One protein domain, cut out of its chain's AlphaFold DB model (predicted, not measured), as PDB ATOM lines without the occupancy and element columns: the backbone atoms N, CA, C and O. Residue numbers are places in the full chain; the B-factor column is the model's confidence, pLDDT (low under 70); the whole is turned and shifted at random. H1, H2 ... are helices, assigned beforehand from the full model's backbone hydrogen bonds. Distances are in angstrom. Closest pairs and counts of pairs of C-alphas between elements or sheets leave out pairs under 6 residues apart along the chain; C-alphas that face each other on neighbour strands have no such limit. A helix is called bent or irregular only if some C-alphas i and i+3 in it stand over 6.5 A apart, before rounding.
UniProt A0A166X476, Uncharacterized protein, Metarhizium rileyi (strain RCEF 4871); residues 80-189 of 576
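This is residues 80 to 189 of the 576 residues of an uncharacterized protein of Metarhizium rileyi (strain RCEF 4871) (UniProt A0A166X476). The longest helix, H3, forms the core, with H2 beside it on one side and H4 slanting across it on another, each running opposite to H3. H1 sits at one end, where H2 begins and H3 ends, and its last residues meet both. The 110 printed residues hold four named helices, H1 to H4 along the chain, and no named strand; the class is all helix, and the helix packing is mostly aligned. The whole is compact, with a radius of gyration of the C-alphas of 14.2 A, and spans 40 by 33 by 22 A.

H3, residues 135 to 153, is the hub and touches three other helices. It touches H4, residues 164 to 179, most closely at the C-alphas of Trp 144 and Ala 171, 6.5 A apart. These two form a helical hairpin and run opposite ways at a steep tilt of 41 degrees. With residues 138 to 145 alone, H3 touches H2, residues 115 to 129. Their closest C-alphas, those of Lys 128 and Ser 138, are 6.6 A apart. They too form a helical hairpin, opposite ways at a shallow tilt of 17 degrees. H1, residues 96 to 107, touches H3 with residues 103 to 107 alone, and H3 touches H1 with residues 149 to 153 alone. The closest C-alphas, those of Cys 107 and Cys 153, are 5.4 A apart; the helices run opposite ways at a shallow tilt of 34 degrees, only just short of steep. H1 touches H2 with residues 106 to 107 alone, the closest C-alphas being those of Ile 106 and Leu 116, 5.8 A apart; they run the same way at a shallow tilt of 32 degrees. H1 and H4 are close but not clearly touching: the closest C-alphas, those of Gln 102 and Tyr 164, are 7.5 A apart. H2 and H4 are apart. In H1, H2, H3 and H4 every O i to N i+4 pair is within hydrogen-bond range.

H3 measures 25.7 A from C-alpha 135 at (-33.252, -26.776, 16.979) to C-alpha 153. It is neither bent nor irregular, but only just: C-alphas 150 and 153 are 6.1 A apart. H4 is 22.0 A long and ends with C-alpha 179 at (-38.664, -15.056, 15.885). H2 is 20.1 A long. H1 is 15.6 A long and begins with C-alpha 96 at (-44.373, -11.313, -16.186).

The two C-alphas farthest apart, those of Thr 95 and Gly 131, are 41.8 A apart. The printed part, residues 80 to 189, has no cut. The link from H2 to H3 is tight; those from H1 to H2 and from H3 to H4 are short. Residues 80 to 95 hold no named element. The mean pLDDT of the printed part is 79.6, and it is under 70 at residues 80 to 87, 110 to 115 and 181 to 189.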
ATOM      1  N   GLU A  80     -22.376 -33.293  -0.735       54.16
ATOM      2  CA  GLU A  80     -22.717 -34.362  -1.691       54.16
ATOM      3  C   GLU A  80     -24.235 -34.543  -1.883       54.16
ATOM      4  O   GLU A  80     -24.675 -35.280  -2.761       54.16
ATOM      5  N   VAL A  81     -25.043 -33.861  -1.063       54.50
ATOM      6  CA  VAL A  81     -26.512 -33.846  -1.160       54.50
ATOM      7  C   VAL A  81     -26.998 -32.769  -2.143       54.50
ATOM      8  O   VAL A  81     -28.142 -32.824  -2.581       54.50
ATOM      9  N   LEU A  82     -26.127 -31.828  -2.526       53.38
ATOM     10  CA  LEU A  82     -26.398 -30.799  -3.530       53.38
ATOM     11  C   LEU A  82     -26.346 -31.433  -4.926       53.38
ATOM     12  O   LEU A  82     -25.279 -31.607  -5.520       53.38
ATOM     13  N   TRP A  83     -27.510 -31.807  -5.440       48.09
ATOM     14  CA  TRP A  83     -27.658 -32.366  -6.772       48.09
ATOM     15  C   TRP A  83     -27.862 -31.218  -7.759       48.09
ATOM     16  O   TRP A  83     -29.003 -30.889  -8.059       48.09
ATOM     17  N   THR A  84     -26.772 -30.629  -8.286       47.34
ATOM     18  CA  THR A  84     -26.592 -30.242  -9.718       47.34
ATOM     19  C   THR A  84     -25.483 -29.211  -9.984       47.34
ATOM     20  O   THR A  84     -24.990 -28.518  -9.097       47.34
ATOM     21  N   GLU A  85     -25.124 -29.070 -11.271       49.91
ATOM     22  CA  GLU A  85     -24.656 -27.794 -11.830       49.91
ATOM     23  C   GLU A  85     -25.596 -26.650 -11.405       49.91
ATOM     24  O   GLU A  85     -26.811 -26.747 -11.589       49.91
ATOM     25  N   ARG A  86     -25.045 -25.539 -10.889       53.88
ATOM     26  CA  ARG A  86     -25.826 -24.321 -10.619       53.88
ATOM     27  C   ARG A  86     -26.518 -23.864 -11.904       53.88
ATOM     28  O   ARG A  86     -25.873 -23.291 -12.781       53.88
ATOM     29  N   VAL A  87     -27.828 -24.071 -11.989       60.88
ATOM     30  CA  VAL A  87     -28.652 -23.484 -13.046       60.88
ATOM     31  C   VAL A  87     -28.762 -21.989 -12.760       60.88
ATOM     32  O   VAL A  87     -29.305 -21.585 -11.734       60.88
ATOM     33  N   ASP A  88     -28.213 -21.163 -13.650       73.25
ATOM     34  CA  ASP A  88     -28.357 -19.713 -13.564       73.25
ATOM     35  C   ASP A  88     -29.806 -19.326 -13.902       73.25
ATOM     36  O   ASP A  88     -30.242 -19.401 -15.052       73.25
ATOM     37  N   CYS A  89     -30.565 -18.941 -12.876       80.81
ATOM     38  CA  CYS A  89     -31.970 -18.558 -13.002       80.81
ATOM     39  C   CYS A  89     -32.196 -17.098 -13.428       80.81
ATOM     40  O   CYS A  89     -33.349 -16.664 -13.487       80.81
ATOM     41  N   GLY A  90     -31.133 -16.349 -13.736       82.62
ATOM     42  CA  GLY A  90     -31.202 -14.939 -14.106       82.62
ATOM     43  C   GLY A  90     -31.318 -14.016 -12.880       82.62
ATOM     44  O   GLY A  90     -32.204 -14.204 -12.039       82.62
ATOM     45  N   PRO A  91     -30.458 -12.985 -12.756       76.44
ATOM     46  CA  PRO A  91     -30.337 -12.212 -11.520       76.44
ATOM     47  C   PRO A  91     -31.483 -11.227 -11.253       76.44
ATOM     48  O   PRO A  91     -31.575 -10.738 -10.134       76.44
ATOM     49  N   LYS A  92     -32.324 -10.895 -12.246       86.62
ATOM     50  CA  LYS A  92     -33.466  -9.971 -12.098       86.62
ATOM     51  C   LYS A  92     -34.609 -10.337 -13.034       86.62
ATOM     52  O   LYS A  92     -34.370 -10.628 -14.206       86.62
ATOM     53  N   ALA A  93     -35.836 -10.222 -12.539       89.00
ATOM     54  CA  ALA A  93     -37.054 -10.324 -13.333       89.00
ATOM     55  C   ALA A  93     -37.786  -8.973 -13.315       89.00
ATOM     56  O   ALA A  93     -38.009  -8.408 -12.251       89.00
ATOM     57  N   ASN A  94     -38.120  -8.440 -14.496       92.00
ATOM     58  CA  ASN A  94     -38.791  -7.135 -14.644       92.00
ATOM     59  C   ASN A  94     -40.092  -7.220 -15.466       92.00
ATOM     60  O   ASN A  94     -40.761  -6.211 -15.674       92.00
ATOM     61  N   THR A  95     -40.429  -8.405 -15.980       92.25
ATOM     62  CA  THR A  95     -41.614  -8.663 -16.809       92.25
ATOM     63  C   THR A  95     -42.327  -9.923 -16.308       92.25
ATOM     64  O   THR A  95     -41.659 -10.791 -15.738       92.25
ATOM     65  N   PRO A  96     -43.647 -10.084 -16.531       91.81
ATOM     66  CA  PRO A  96     -44.373 -11.313 -16.186       91.81
ATOM     67  C   PRO A  96     -43.736 -12.576 -16.784       91.81
ATOM     68  O   PRO A  96     -43.686 -13.628 -16.143       91.81
ATOM     69  N   GLU A  97     -43.186 -12.477 -17.994       92.25
ATOM     70  CA  GLU A  97     -42.448 -13.553 -18.652       92.25
ATOM     71  C   GLU A  97     -41.139 -13.893 -17.930       92.25
ATOM     72  O   GLU A  97     -40.792 -15.071 -17.829       92.25
ATOM     73  N   ASP A  98     -40.411 -12.900 -17.416       92.44
ATOM     74  CA  ASP A  98     -39.184 -13.134 -16.649       92.44
ATOM     75  C   ASP A  98     -39.486 -13.674 -15.251       92.44
ATOM     76  O   ASP A  98     -38.816 -14.615 -14.826       92.44
ATOM     77  N   PHE A  99     -40.536 -13.185 -14.579       93.12
ATOM     78  CA  PHE A  99     -41.006 -13.764 -13.316       93.12
ATOM     79  C   PHE A  99     -41.382 -15.233 -13.506       93.12
ATOM     80  O   PHE A  99     -40.927 -16.086 -12.750       93.12
ATOM     81  N   LYS A 100     -42.106 -15.567 -14.580       93.31
ATOM     82  CA  LYS A 100     -42.449 -16.954 -14.924       93.31
ATOM     83  C   LYS A 100     -41.222 -17.830 -15.217       93.31
ATOM     84  O   LYS A 100     -41.221 -19.004 -14.847       93.31
ATOM     85  N   LYS A 101     -40.176 -17.299 -15.867       91.31
ATOM     86  CA  LYS A 101     -38.906 -18.028 -16.079       91.31
ATOM     87  C   LYS A 101     -38.157 -18.240 -14.764       91.31
ATOM     88  O   LYS A 101     -37.750 -19.367 -14.489       91.31
ATOM     89  N   GLN A 102     -37.999 -17.186 -13.964       92.25
ATOM     90  CA  GLN A 102     -37.274 -17.218 -12.695       92.25
ATOM     91  C   GLN A 102     -37.981 -18.151 -11.700       92.25
ATOM     92  O   GLN A 102     -37.354 -19.070 -11.179       92.25
ATOM     93  N   GLN A 103     -39.304 -18.025 -11.549       92.69
ATOM     94  CA  GLN A 103     -40.141 -18.923 -10.752       92.69
ATOM     95  C   GLN A 103     -40.006 -20.378 -11.223       92.69
ATOM     96  O   GLN A 103     -39.698 -21.250 -10.413       92.69
ATOM     97  N   LYS A 104     -40.132 -20.663 -12.529       91.44
ATOM     98  CA  LYS A 104     -39.946 -22.028 -13.057       91.44
ATOM     99  C   LYS A 104     -38.539 -22.578 -12.779       91.44
ATOM    100  O   LYS A 104     -38.407 -23.765 -12.500       91.44
ATOM    101  N   CYS A 105     -37.505 -21.743 -12.844       89.81
ATOM    102  CA  CYS A 105     -36.123 -22.147 -12.587       89.81
ATOM    103  C   CYS A 105     -35.828 -22.392 -11.097       89.81
ATOM    104  O   CYS A 105     -35.069 -23.299 -10.769       89.81
ATOM    105  N   ILE A 106     -36.443 -21.619 -10.199       90.06
ATOM    106  CA  ILE A 106     -36.166 -21.634  -8.752       90.06
ATOM    107  C   ILE A 106     -37.084 -22.575  -7.967       90.06
ATOM    108  O   ILE A 106     -36.655 -23.150  -6.965       90.06
ATOM    109  N   CYS A 107     -38.337 -22.707  -8.404       91.44
ATOM    110  CA  CYS A 107     -39.383 -23.497  -7.751       91.44
ATOM    111  C   CYS A 107     -39.689 -24.818  -8.466       91.44
ATOM    112  O   CYS A 107     -40.236 -25.738  -7.847       91.44
ATOM    113  N   GLY A 108     -39.325 -24.904  -9.748       84.94
ATOM    114  CA  GLY A 108     -39.520 -26.068 -10.598       84.94
ATOM    115  C   GLY A 108     -40.914 -26.132 -11.192       84.94
ATOM    116  O   GLY A 108     -41.765 -25.270 -10.971       84.94
ATOM    117  N   THR A 109     -41.172 -27.215 -11.913       77.31
ATOM    118  CA  THR A 109     -42.534 -27.737 -12.055       77.31
ATOM    119  C   THR A 109     -42.704 -28.937 -11.123       77.31
ATOM    120  O   THR A 109     -41.729 -29.481 -10.606       77.31
ATOM    121  N   LYS A 110     -43.943 -29.406 -10.927       65.31
ATOM    122  CA  LYS A 110     -44.200 -30.675 -10.218       65.31
ATOM    123  C   LYS A 110     -43.548 -31.890 -10.903       65.31
ATOM    124  O   LYS A 110     -43.339 -32.906 -10.258       65.31
ATOM    125  N   GLU A 111     -43.243 -31.769 -12.195       68.62
ATOM    126  CA  GLU A 111     -42.694 -32.820 -13.068       68.62
ATOM    127  C   GLU A 111     -41.167 -32.720 -13.221       68.62
ATOM    128  O   GLU A 111     -40.492 -33.706 -13.493       68.62
ATOM    129  N   SER A 112     -40.623 -31.514 -13.057       66.06
ATOM    130  CA  SER A 112     -39.207 -31.179 -13.162       66.06
ATOM    131  C   SER A 112     -38.881 -30.249 -11.988       66.06
ATOM    132  O   SER A 112     -38.931 -29.022 -12.142       66.06
ATOM    133  N   PRO A 113     -38.663 -30.809 -10.781       60.03
ATOM    134  CA  PRO A 113     -38.293 -30.018  -9.619       60.03
ATOM    135  C   PRO A 113     -37.029 -29.217  -9.926       60.03
ATOM    136  O   PRO A 113     -36.039 -29.756 -10.409       60.03
ATOM    137  N   SER A 114     -37.067 -27.918  -9.646       62.62
ATOM    138  CA  SER A 114     -35.885 -27.066  -9.692       62.62
ATOM    139  C   SER A 114     -34.893 -27.523  -8.645       62.62
ATOM    140  O   SER A 114     -35.280 -27.775  -7.497       62.62
ATOM    141  N   ASN A 115     -33.621 -27.473  -8.989       65.56
ATOM    142  CA  ASN A 115     -32.599 -27.942  -8.075       65.56
ATOM    143  C   ASN A 115     -32.519 -27.035  -6.840       65.56
ATOM    144  O   ASN A 115     -32.630 -27.541  -5.738       65.56
ATOM    145  N   LEU A 116     -32.535 -25.700  -6.980       73.75
ATOM    146  CA  LEU A 116     -32.309 -24.782  -5.848       73.75
ATOM    147  C   LEU A 116     -33.252 -24.994  -4.641       73.75
ATOM    148  O   LEU A 116     -32.785 -25.049  -3.502       73.75
ATOM    149  N   ARG A 117     -34.567 -25.161  -4.865       80.12
ATOM    150  CA  ARG A 117     -35.538 -25.479  -3.795       80.12
ATOM    151  C   ARG A 117     -35.234 -26.820  -3.120       80.12
ATOM    152  O   ARG A 117     -35.344 -26.932  -1.897       80.12
ATOM    153  N   TYR A 118     -34.898 -27.836  -3.910       80.12
ATOM    154  CA  TYR A 118     -34.672 -29.193  -3.419       80.12
ATOM    155  C   TYR A 118     -33.291 -29.338  -2.775       80.12
ATOM    156  O   TYR A 118     -33.211 -29.928  -1.707       80.12
ATOM    157  N   ASP A 119     -32.254 -28.713  -3.325       80.44
ATOM    158  CA  ASP A 119     -30.904 -28.597  -2.772       80.44
ATOM    159  C   ASP A 119     -30.914 -27.877  -1.423       80.44
ATOM    160  O   ASP A 119     -30.327 -28.373  -0.462       80.44
ATOM    161  N   TYR A 120     -31.630 -26.750  -1.302       82.25
ATOM    162  CA  TYR A 120     -31.777 -26.067  -0.013       82.25
ATOM    163  C   TYR A 120     -32.503 -26.965   1.001       82.25
ATOM    164  O   TYR A 120     -32.025 -27.151   2.118       82.25
ATOM    165  N   SER A 121     -33.625 -27.582   0.608       82.75
ATOM    166  CA  SER A 121     -34.383 -28.491   1.481       82.75
ATOM    167  C   SER A 121     -33.572 -29.727   1.893       82.75
ATOM    168  O   SER A 121     -33.614 -30.138   3.052       82.75
ATOM    169  N   ALA A 122     -32.802 -30.307   0.974       82.56
ATOM    170  CA  ALA A 122     -32.016 -31.510   1.197       82.56
ATOM    171  C   ALA A 122     -30.732 -31.218   1.987       82.56
ATOM    172  O   ALA A 122     -30.403 -31.991   2.892       82.56
ATOM    173  N   CYS A 123     -30.062 -30.084   1.745       84.94
ATOM    174  CA  CYS A 123     -28.963 -29.629   2.596       84.94
ATOM    175  C   CYS A 123     -29.463 -29.308   4.008       84.94
ATOM    176  O   CYS A 123     -28.873 -29.782   4.976       84.94
ATOM    177  N   HIS A 124     -30.599 -28.615   4.151       84.38
ATOM    178  CA  HIS A 124     -31.192 -28.337   5.463       84.38
ATOM    179  C   HIS A 124     -31.573 -29.618   6.218       84.38
ATOM    180  O   HIS A 124     -31.174 -29.821   7.366       84.38
ATOM    181  N   LYS A 125     -32.248 -30.554   5.540       85.62
ATOM    182  CA  LYS A 125     -32.552 -31.887   6.080       85.62
ATOM    183  C   LYS A 125     -31.282 -32.639   6.483       85.62
ATOM    184  O   LYS A 125     -31.284 -33.303   7.516       85.62
ATOM    185  N   CYS A 126     -30.202 -32.513   5.715       85.88
ATOM    186  CA  CYS A 126     -28.904 -33.076   6.064       85.88
ATOM    187  C   CYS A 126     -28.303 -32.406   7.311       85.88
ATOM    188  O   CYS A 126     -27.903 -33.115   8.232       85.88
ATOM    189  N   MET A 127     -28.297 -31.073   7.419       83.62
ATOM    190  CA  MET A 127     -27.808 -30.380   8.620       83.62
ATOM    191  C   MET A 127     -28.598 -30.793   9.870       83.62
ATOM    192  O   MET A 127     -27.994 -31.114  10.895       83.62
ATOM    193  N   LYS A 128     -29.930 -30.894   9.761       85.50
ATOM    194  CA  LYS A 128     -30.829 -31.387  10.819       85.50
ATOM    195  C   LYS A 128     -30.523 -32.840  11.217       85.50
ATOM    196  O   LYS A 128     -30.465 -33.149  12.401       85.50
ATOM    197  N   GLN A 129     -30.289 -33.726  10.243       85.44
ATOM    198  CA  GLN A 129     -29.978 -35.146  10.484       85.44
ATOM    199  C   GLN A 129     -28.611 -35.389  11.136       85.44
ATOM    200  O   GLN A 129     -28.463 -36.382  11.842       85.44
ATOM    201  N   ASN A 130     -27.632 -34.511  10.910       80.25
ATOM    202  CA  ASN A 130     -26.280 -34.633  11.469       80.25
ATOM    203  C   ASN A 130     -26.066 -33.762  12.728       80.25
ATOM    204  O   ASN A 130     -24.934 -33.611  13.172       80.25
ATOM    205  N   GLY A 131     -27.122 -33.146  13.279       84.81
ATOM    206  CA  GLY A 131     -27.023 -32.260  14.448       84.81
ATOM    207  C   GLY A 131     -26.246 -30.956  14.207       84.81
ATOM    208  O   GLY A 131     -25.849 -30.302  15.165       84.81
ATOM    209  N   LEU A 132     -26.021 -30.582  12.941       80.44
ATOM    210  CA  LEU A 132     -25.251 -29.397  12.545       80.44
ATOM    211  C   LEU A 132     -26.077 -28.106  12.606       80.44
ATOM    212  O   LEU A 132     -25.502 -27.036  12.771       80.44
ATOM    213  N   ALA A 133     -27.404 -28.208  12.480       83.19
ATOM    214  CA  ALA A 133     -28.329 -27.101  12.713       83.19
ATOM    215  C   ALA A 133     -28.921 -27.208  14.124       83.19
ATOM    216  O   ALA A 133     -29.466 -28.254  14.497       83.19
ATOM    217  N   GLY A 134     -28.865 -26.123  14.899       85.25
ATOM    218  CA  GLY A 134     -29.529 -26.073  16.206       85.25
ATOM    219  C   GLY A 134     -31.055 -26.141  16.061       85.25
ATOM    220  O   GLY A 134     -31.596 -25.711  15.047       85.25
ATOM    221  N   ALA A 135     -31.788 -26.622  17.073       83.12
ATOM    222  CA  ALA A 135     -33.252 -26.776  16.979       83.12
ATOM    223  C   ALA A 135     -33.971 -25.478  16.540       83.12
ATOM    224  O   ALA A 135     -34.777 -25.495  15.615       83.12
ATOM    225  N   GLN A 136     -33.586 -24.333  17.120       82.44
ATOM    226  CA  GLN A 136     -34.119 -23.015  16.751       82.44
ATOM    227  C   GLN A 136     -33.803 -22.615  15.297       82.44
ATOM    228  O   GLN A 136     -34.626 -21.982  14.642       82.44
ATOM    229  N   GLU A 137     -32.620 -22.969  14.790       83.38
ATOM    230  CA  GLU A 137     -32.221 -22.727  13.398       83.38
ATOM    231  C   GLU A 137     -32.987 -23.649  12.444       83.38
ATOM    232  O   GLU A 137     -33.423 -23.217  11.377       83.38
ATOM    233  N   SER A 138     -33.234 -24.896  12.858       85.25
ATOM    234  CA  SER A 138     -34.076 -25.815  12.104       85.25
ATOM    235  C   SER A 138     -35.483 -25.286  11.917       85.25
ATOM    236  O   SER A 138     -35.952 -25.248  10.781       85.25
ATOM    237  N   ASP A 139     -36.139 -24.880  13.000       87.81
ATOM    238  CA  ASP A 139     -37.515 -24.391  12.942       87.81
ATOM    239  C   ASP A 139     -37.606 -23.069  12.166       87.81
ATOM    240  O   ASP A 139     -38.592 -22.825  11.468       87.81
ATOM    241  N   TRP A 140     -36.565 -22.229  12.237       89.31
ATOM    242  CA  TRP A 140     -36.465 -20.999  11.449       89.31
ATOM    243  C   TRP A 140     -36.344 -21.298   9.948       89.31
ATOM    244  O   TRP A 140     -37.118 -20.745   9.165       89.31
ATOM    245  N   ASN A 141     -35.440 -22.197   9.540       87.19
ATOM    246  CA  ASN A 141     -35.246 -22.576   8.132       87.19
ATOM    247  C   ASN A 141     -36.486 -23.289   7.566       87.19
ATOM    248  O   ASN A 141     -36.897 -22.994   6.442       87.19
ATOM    249  N   ASP A 142     -37.116 -24.175   8.346       88.12
ATOM    250  CA  ASP A 142     -38.341 -24.883   7.954       88.12
ATOM    251  C   ASP A 142     -39.501 -23.881   7.716       88.12
ATOM    252  O   ASP A 142     -40.196 -23.954   6.698       88.12
ATOM    253  N   GLN A 143     -39.663 -22.873   8.587       90.25
ATOM    254  CA  GLN A 143     -40.654 -21.794   8.417       90.25
ATOM    255  C   GLN A 143     -40.320 -20.824   7.272       90.25
ATOM    256  O   GLN A 143     -41.220 -20.402   6.539       90.25
ATOM    257  N   TRP A 144     -39.047 -20.452   7.107       90.94
ATOM    258  CA  TRP A 144     -38.591 -19.574   6.026       90.94
ATOM    259  C   TRP A 144     -38.830 -20.220   4.658       90.94
ATOM    260  O   TRP A 144     -39.410 -19.587   3.772       90.94
ATOM    261  N   LEU A 145     -38.478 -21.501   4.511       89.31
ATOM    262  CA  LEU A 145     -38.694 -22.263   3.284       89.31
ATOM    263  C   LEU A 145     -40.190 -22.421   2.976       89.31
ATOM    264  O   LEU A 145     -40.597 -22.227   1.831       89.31
ATOM    265  N   ALA A 146     -41.023 -22.702   3.986       89.38
ATOM    266  CA  ALA A 146     -42.476 -22.769   3.818       89.38
ATOM    267  C   ALA A 146     -43.068 -21.433   3.327       89.38
ATOM    268  O   ALA A 146     -43.849 -21.422   2.372       89.38
ATOM    269  N   LYS A 147     -42.649 -20.300   3.913       89.62
ATOM    270  CA  LYS A 147     -43.055 -18.959   3.453       89.62
ATOM    271  C   LYS A 147     -42.585 -18.665   2.030       89.62
ATOM    272  O   LYS A 147     -43.355 -18.103   1.254       89.62
ATOM    273  N   LEU A 148     -41.355 -19.031   1.673       88.81
ATOM    274  CA  LEU A 148     -40.816 -18.827   0.327       88.81
ATOM    275  C   LEU A 148     -41.623 -19.606  -0.723       88.81
ATOM    276  O   LEU A 148     -41.999 -19.052  -1.753       88.81
ATOM    277  N   ILE A 149     -41.953 -20.865  -0.424       90.06
ATOM    278  CA  ILE A 149     -42.803 -21.699  -1.279       90.06
ATOM    279  C   ILE A 149     -44.182 -21.049  -1.450       90.06
ATOM    280  O   ILE A 149     -44.586 -20.770  -2.575       90.06
ATOM    281  N   GLN A 150     -44.855 -20.719  -0.347       90.75
ATOM    282  CA  GLN A 150     -46.208 -20.163  -0.379       90.75
ATOM    283  C   GLN A 150     -46.287 -18.790  -1.074       90.75
ATOM    284  O   GLN A 150     -47.254 -18.513  -1.778       90.75
ATOM    285  N   SER A 151     -45.303 -17.913  -0.851       91.50
ATOM    286  CA  SER A 151     -45.352 -16.516  -1.316       91.50
ATOM    287  C   SER A 151     -44.761 -16.284  -2.705       91.50
ATOM    288  O   SER A 151     -45.160 -15.320  -3.353       91.50
ATOM    289  N   TYR A 152     -43.841 -17.142  -3.163       94.25
ATOM    290  CA  TYR A 152     -43.175 -16.995  -4.460       94.25
ATOM    291  C   TYR A 152     -43.415 -18.182  -5.402       94.25
ATOM    292  O   TYR A 152     -43.673 -17.973  -6.585       94.25
ATOM    293  N   CYS A 153     -43.365 -19.426  -4.915       93.62
ATOM    294  CA  CYS A 153     -43.503 -20.607  -5.778       93.62
ATOM    295  C   CYS A 153     -44.949 -20.965  -6.129       93.62
ATOM    296  O   CYS A 153     -45.201 -21.393  -7.253       93.62
ATOM    297  N   ASP A 154     -45.875 -20.796  -5.186       93.25
ATOM    298  CA  ASP A 154     -47.293 -21.127  -5.370       93.25
ATOM    299  C   ASP A 154     -48.129 -19.915  -5.843       93.25
ATOM    300  O   ASP A 154     -49.313 -20.053  -6.153       93.25
ATOM    301  N   ALA A 155     -47.520 -18.727  -5.918       93.88
ATOM    302  CA  ALA A 155     -48.138 -17.511  -6.440       93.88
ATOM    303  C   ALA A 155     -48.318 -17.566  -7.969       93.88
ATOM    304  O   ALA A 155     -47.491 -18.129  -8.690       93.88
ATOM    305  N   ASP A 156     -49.363 -16.920  -8.491       94.00
ATOM    306  CA  ASP A 156     -49.497 -16.718  -9.938       94.00
ATOM    307  C   ASP A 156     -48.342 -15.813 -10.418       94.00
ATOM    308  O   ASP A 156     -48.201 -14.708  -9.886       94.00
ATOM    309  N   PRO A 157     -47.516 -16.208 -11.407       91.56
ATOM    310  CA  PRO A 157     -46.402 -15.379 -11.869       91.56
ATOM    311  C   PRO A 157     -46.821 -14.026 -12.464       91.56
ATOM    312  O   PRO A 157     -45.983 -13.136 -12.574       91.56
ATOM    313  N   SER A 158     -48.096 -13.839 -12.827       91.56
ATOM    314  CA  SER A 158     -48.654 -12.531 -13.208       91.56
ATOM    315  C   SER A 158     -49.001 -11.623 -12.017       91.56
ATOM    316  O   SER A 158     -49.227 -10.430 -12.207       91.56
ATOM    317  N   SER A 159     -49.026 -12.176 -10.799       94.00
ATOM    318  CA  SER A 159     -49.270 -11.459  -9.537       94.00
ATOM    319  C   SER A 159     -47.995 -11.090  -8.768       94.00
ATOM    320  O   SER A 159     -48.075 -10.346  -7.793       94.00
ATOM    321  N   LEU A 160     -46.830 -11.590  -9.200       93.88
ATOM    322  CA  LEU A 160     -45.535 -11.258  -8.608       93.88
ATOM    323  C   LEU A 160     -45.149  -9.813  -8.964       93.88
ATOM    324  O   LEU A 160     -44.955  -9.484 -10.134       93.88
ATOM    325  N   ASP A 161     -45.015  -8.956  -7.949       91.94
ATOM    326  CA  ASP A 161     -44.559  -7.563  -8.082       91.94
ATOM    327  C   ASP A 161     -43.041  -7.402  -7.871       91.94
ATOM    328  O   ASP A 161     -42.504  -6.308  -8.044       91.94
ATOM    329  N   LYS A 162     -42.357  -8.487  -7.482       92.00
ATOM    330  CA  LYS A 162     -40.965  -8.513  -7.017       92.00
ATOM    331  C   LYS A 162     -40.240  -9.772  -7.461       92.00
ATOM    332  O   LYS A 162     -40.846 -10.833  -7.617       92.00
ATOM    333  N   ASP A 163     -38.925  -9.664  -7.628       91.25
ATOM    334  CA  ASP A 163     -38.090 -10.813  -7.974       91.25
ATOM    335  C   ASP A 163     -37.771 -11.693  -6.754       91.25
ATOM    336  O   ASP A 163     -38.053 -11.354  -5.600       91.25
ATOM    337  N   TYR A 164     -37.194 -12.863  -7.017       89.44
ATOM    338  CA  TYR A 164     -36.837 -13.826  -5.979       89.44
ATOM    339  C   TYR A 164     -35.935 -13.256  -4.867       89.44
ATOM    340  O   TYR A 164     -36.052 -13.660  -3.706       89.44
ATOM    341  N   PHE A 165     -35.032 -12.327  -5.190       87.88
ATOM    342  CA  PHE A 165     -34.103 -11.763  -4.211       87.88
ATOM    343  C   PHE A 165     -34.834 -10.816  -3.260       87.88
ATOM    344  O   PHE A 165     -34.652 -10.901  -2.045       87.88
ATOM    345  N   GLU A 166     -35.750 -10.000  -3.779       89.81
ATOM    346  CA  GLU A 166     -36.628  -9.181  -2.940       89.81
ATOM    347  C   GLU A 166     -37.599 -10.030  -2.097       89.81
ATOM    348  O   GLU A 166     -37.822  -9.726  -0.918       89.81
ATOM    349  N   TYR A 167     -38.138 -11.130  -2.640       88.44
ATOM    350  CA  TYR A 167     -38.983 -12.061  -1.879       88.44
ATOM    351  C   TYR A 167     -38.219 -12.768  -0.754       88.44
ATOM    352  O   TYR A 167     -38.699 -12.801   0.382       88.44
ATOM    353  N   THR A 168     -37.022 -13.295  -1.026       87.19
ATOM    354  CA  THR A 168     -36.188 -13.941   0.005       87.19
ATOM    355  C   THR A 168     -35.727 -12.949   1.071       87.19
ATOM    356  O   THR A 168     -35.731 -13.295   2.256       87.19
ATOM    357  N   GLN A 169     -35.409 -11.704   0.701       87.00
ATOM    358  CA  GLN A 169     -35.081 -10.643   1.654       87.00
ATOM    359  C   GLN A 169     -36.285 -10.289   2.544       87.00
ATOM    360  O   GLN A 169     -36.171 -10.322   3.771       87.00
ATOM    361  N   ASN A 170     -37.467 -10.064   1.959       86.62
ATOM    362  CA  ASN A 170     -38.704  -9.788   2.701       86.62
ATOM    363  C   ASN A 170     -39.101 -10.956   3.627       86.62
ATOM    364  O   ASN A 170     -39.429 -10.735   4.793       86.62
ATOM    365  N   ALA A 171     -39.008 -12.205   3.157       83.44
ATOM    366  CA  ALA A 171     -39.255 -13.392   3.980       83.44
ATOM    367  C   ALA A 171     -38.284 -13.465   5.171       83.44
ATOM    368  O   ALA A 171     -38.710 -13.699   6.304       83.44
ATOM    369  N   THR A 172     -36.999 -13.183   4.940       84.12
ATOM    370  CA  THR A 172     -35.964 -13.131   5.985       84.12
ATOM    371  C   THR A 172     -36.259 -12.040   7.018       84.12
ATOM    372  O   THR A 172     -36.223 -12.300   8.220       84.12
ATOM    373  N   ASP A 173     -36.618 -10.832   6.580       86.94
ATOM    374  CA  ASP A 173     -36.893  -9.706   7.479       86.94
ATOM    375  C   ASP A 173     -38.217  -9.852   8.243       86.94
ATOM    376  O   ASP A 173     -38.320  -9.420   9.394       86.94
ATOM    377  N   GLN A 174     -39.224 -10.515   7.665       83.06
ATOM    378  CA  GLN A 174     -40.413 -10.937   8.410       83.06
ATOM    379  C   GLN A 174     -40.070 -11.993   9.465       83.06
ATOM    380  O   GLN A 174     -40.538 -11.892  10.596       83.06
ATOM    381  N   MET A 175     -39.236 -12.982   9.130       80.94
ATOM    382  CA  MET A 175     -38.818 -14.014  10.082       80.94
ATOM    383  C   MET A 175     -38.019 -13.433  11.259       80.94
ATOM    384  O   MET A 175     -38.310 -13.786  12.402       80.94
ATOM    385  N   LYS A 176     -37.112 -12.474  11.021       82.12
ATOM    386  CA  LYS A 176     -36.433 -11.711  12.094       82.12
ATOM    387  C   LYS A 176     -37.425 -10.995  13.020       82.12
ATOM    388  O   LYS A 176     -37.249 -11.005  14.233       82.12
ATOM    389  N   LYS A 177     -38.494 -10.402  12.473       84.94
ATOM    390  CA  LYS A 177     -39.544  -9.734  13.271       84.94
ATOM    391  C   LYS A 177     -40.380 -10.712  14.102       84.94
ATOM    392  O   LYS A 177     -40.814 -10.342  15.186       84.94
ATOM    393  N   THR A 178     -40.636 -11.924  13.604       78.38
ATOM    394  CA  THR A 178     -41.474 -12.920  14.299       78.38
ATOM    395  C   THR A 178     -40.705 -13.733  15.343       78.38
ATOM    396  O   THR A 178     -41.260 -14.028  16.397       78.38
ATOM    397  N   VAL A 179     -39.451 -14.106  15.065       72.69
ATOM    398  CA  VAL A 179     -38.664 -15.056  15.885       72.69
ATOM    399  C   VAL A 179     -37.547 -14.359  16.688       72.69
ATOM    400  O   VAL A 179     -36.898 -14.979  17.527       72.69
ATOM    401  N   GLY A 180     -37.349 -13.055  16.472       72.69
ATOM    402  CA  GLY A 180     -36.242 -12.273  17.026       72.69
ATOM    403  C   GLY A 180     -34.984 -12.329  16.155       72.69
ATOM    404  O   GLY A 180     -34.893 -13.097  15.194       72.69
ATOM    405  N   GLU A 181     -33.992 -11.502  16.486       56.91
ATOM    406  CA  GLU A 181     -32.706 -11.510  15.786       56.91
ATOM    407  C   GLU A 181     -31.881 -12.752  16.152       56.91
ATOM    408  O   GLU A 181     -31.208 -12.801  17.182       56.91
ATOM    409  N   LYS A 182     -31.876 -13.739  15.254       54.75
ATOM    410  CA  LYS A 182     -30.716 -14.610  15.025       54.75
ATOM    411  C   LYS A 182     -30.411 -14.673  13.523       54.75
ATOM    412  O   LYS A 182     -31.343 -14.590  12.717       54.75
ATOM    413  N   PRO A 183     -29.128 -14.730  13.131       45.09
ATOM    414  CA  PRO A 183     -28.736 -14.419  11.768       45.09
ATOM    415  C   PRO A 183     -28.841 -15.639  10.853       45.09
ATOM    416  O   PRO A 183     -28.056 -16.576  10.963       45.09
ATOM    417  N   LEU A 184     -29.714 -15.553   9.851       42.25
ATOM    418  CA  LEU A 184     -29.278 -15.959   8.522       42.25
ATOM    419  C   LEU A 184     -28.544 -14.749   7.928       42.25
ATOM    420  O   LEU A 184     -29.143 -13.679   7.780       42.25
ATOM    421  N   ASP A 185     -27.240 -14.886   7.674       45.88
ATOM    422  CA  ASP A 185     -26.434 -13.809   7.088       45.88
ATOM    423  C   ASP A 185     -26.987 -13.445   5.690       45.88
ATOM    424  O   ASP A 185     -27.607 -14.265   5.005       45.88
ATOM    425  N   GLN A 186     -26.783 -12.202   5.251       40.47
ATOM    426  CA  GLN A 186     -27.381 -11.612   4.046       40.47
ATOM    427  C   GLN A 186     -26.954 -12.296   2.731       40.47
ATOM    428  O   GLN A 186     -27.403 -11.891   1.659       40.47
ATOM    429  N   THR A 187     -26.129 -13.345   2.778       38.50
ATOM    430  CA  THR A 187     -25.503 -13.990   1.613       38.50
ATOM    431  C   THR A 187     -26.496 -14.613   0.625       38.50
ATOM    432  O   THR A 187     -26.180 -14.697  -0.558       38.50
ATOM    433  N   LEU A 188     -27.713 -14.992   1.048       38.47
ATOM    434  CA  LEU A 188     -28.769 -15.405   0.104       38.47
ATOM    435  C   LEU A 188     -29.311 -14.232  -0.732       38.47
ATOM    436  O   LEU A 188     -29.636 -14.420  -1.900       38.47
ATOM    437  N   SER A 189     -29.344 -13.018  -0.171       35.00
ATOM    438  CA  SER A 189     -29.703 -11.792  -0.908       35.00
ATOM    439  C   SER A 189     -28.547 -11.228  -1.751       35.00
ATOM    440  O   SER A 189     -28.752 -10.331  -2.563       35.00
TER     441      SER A 189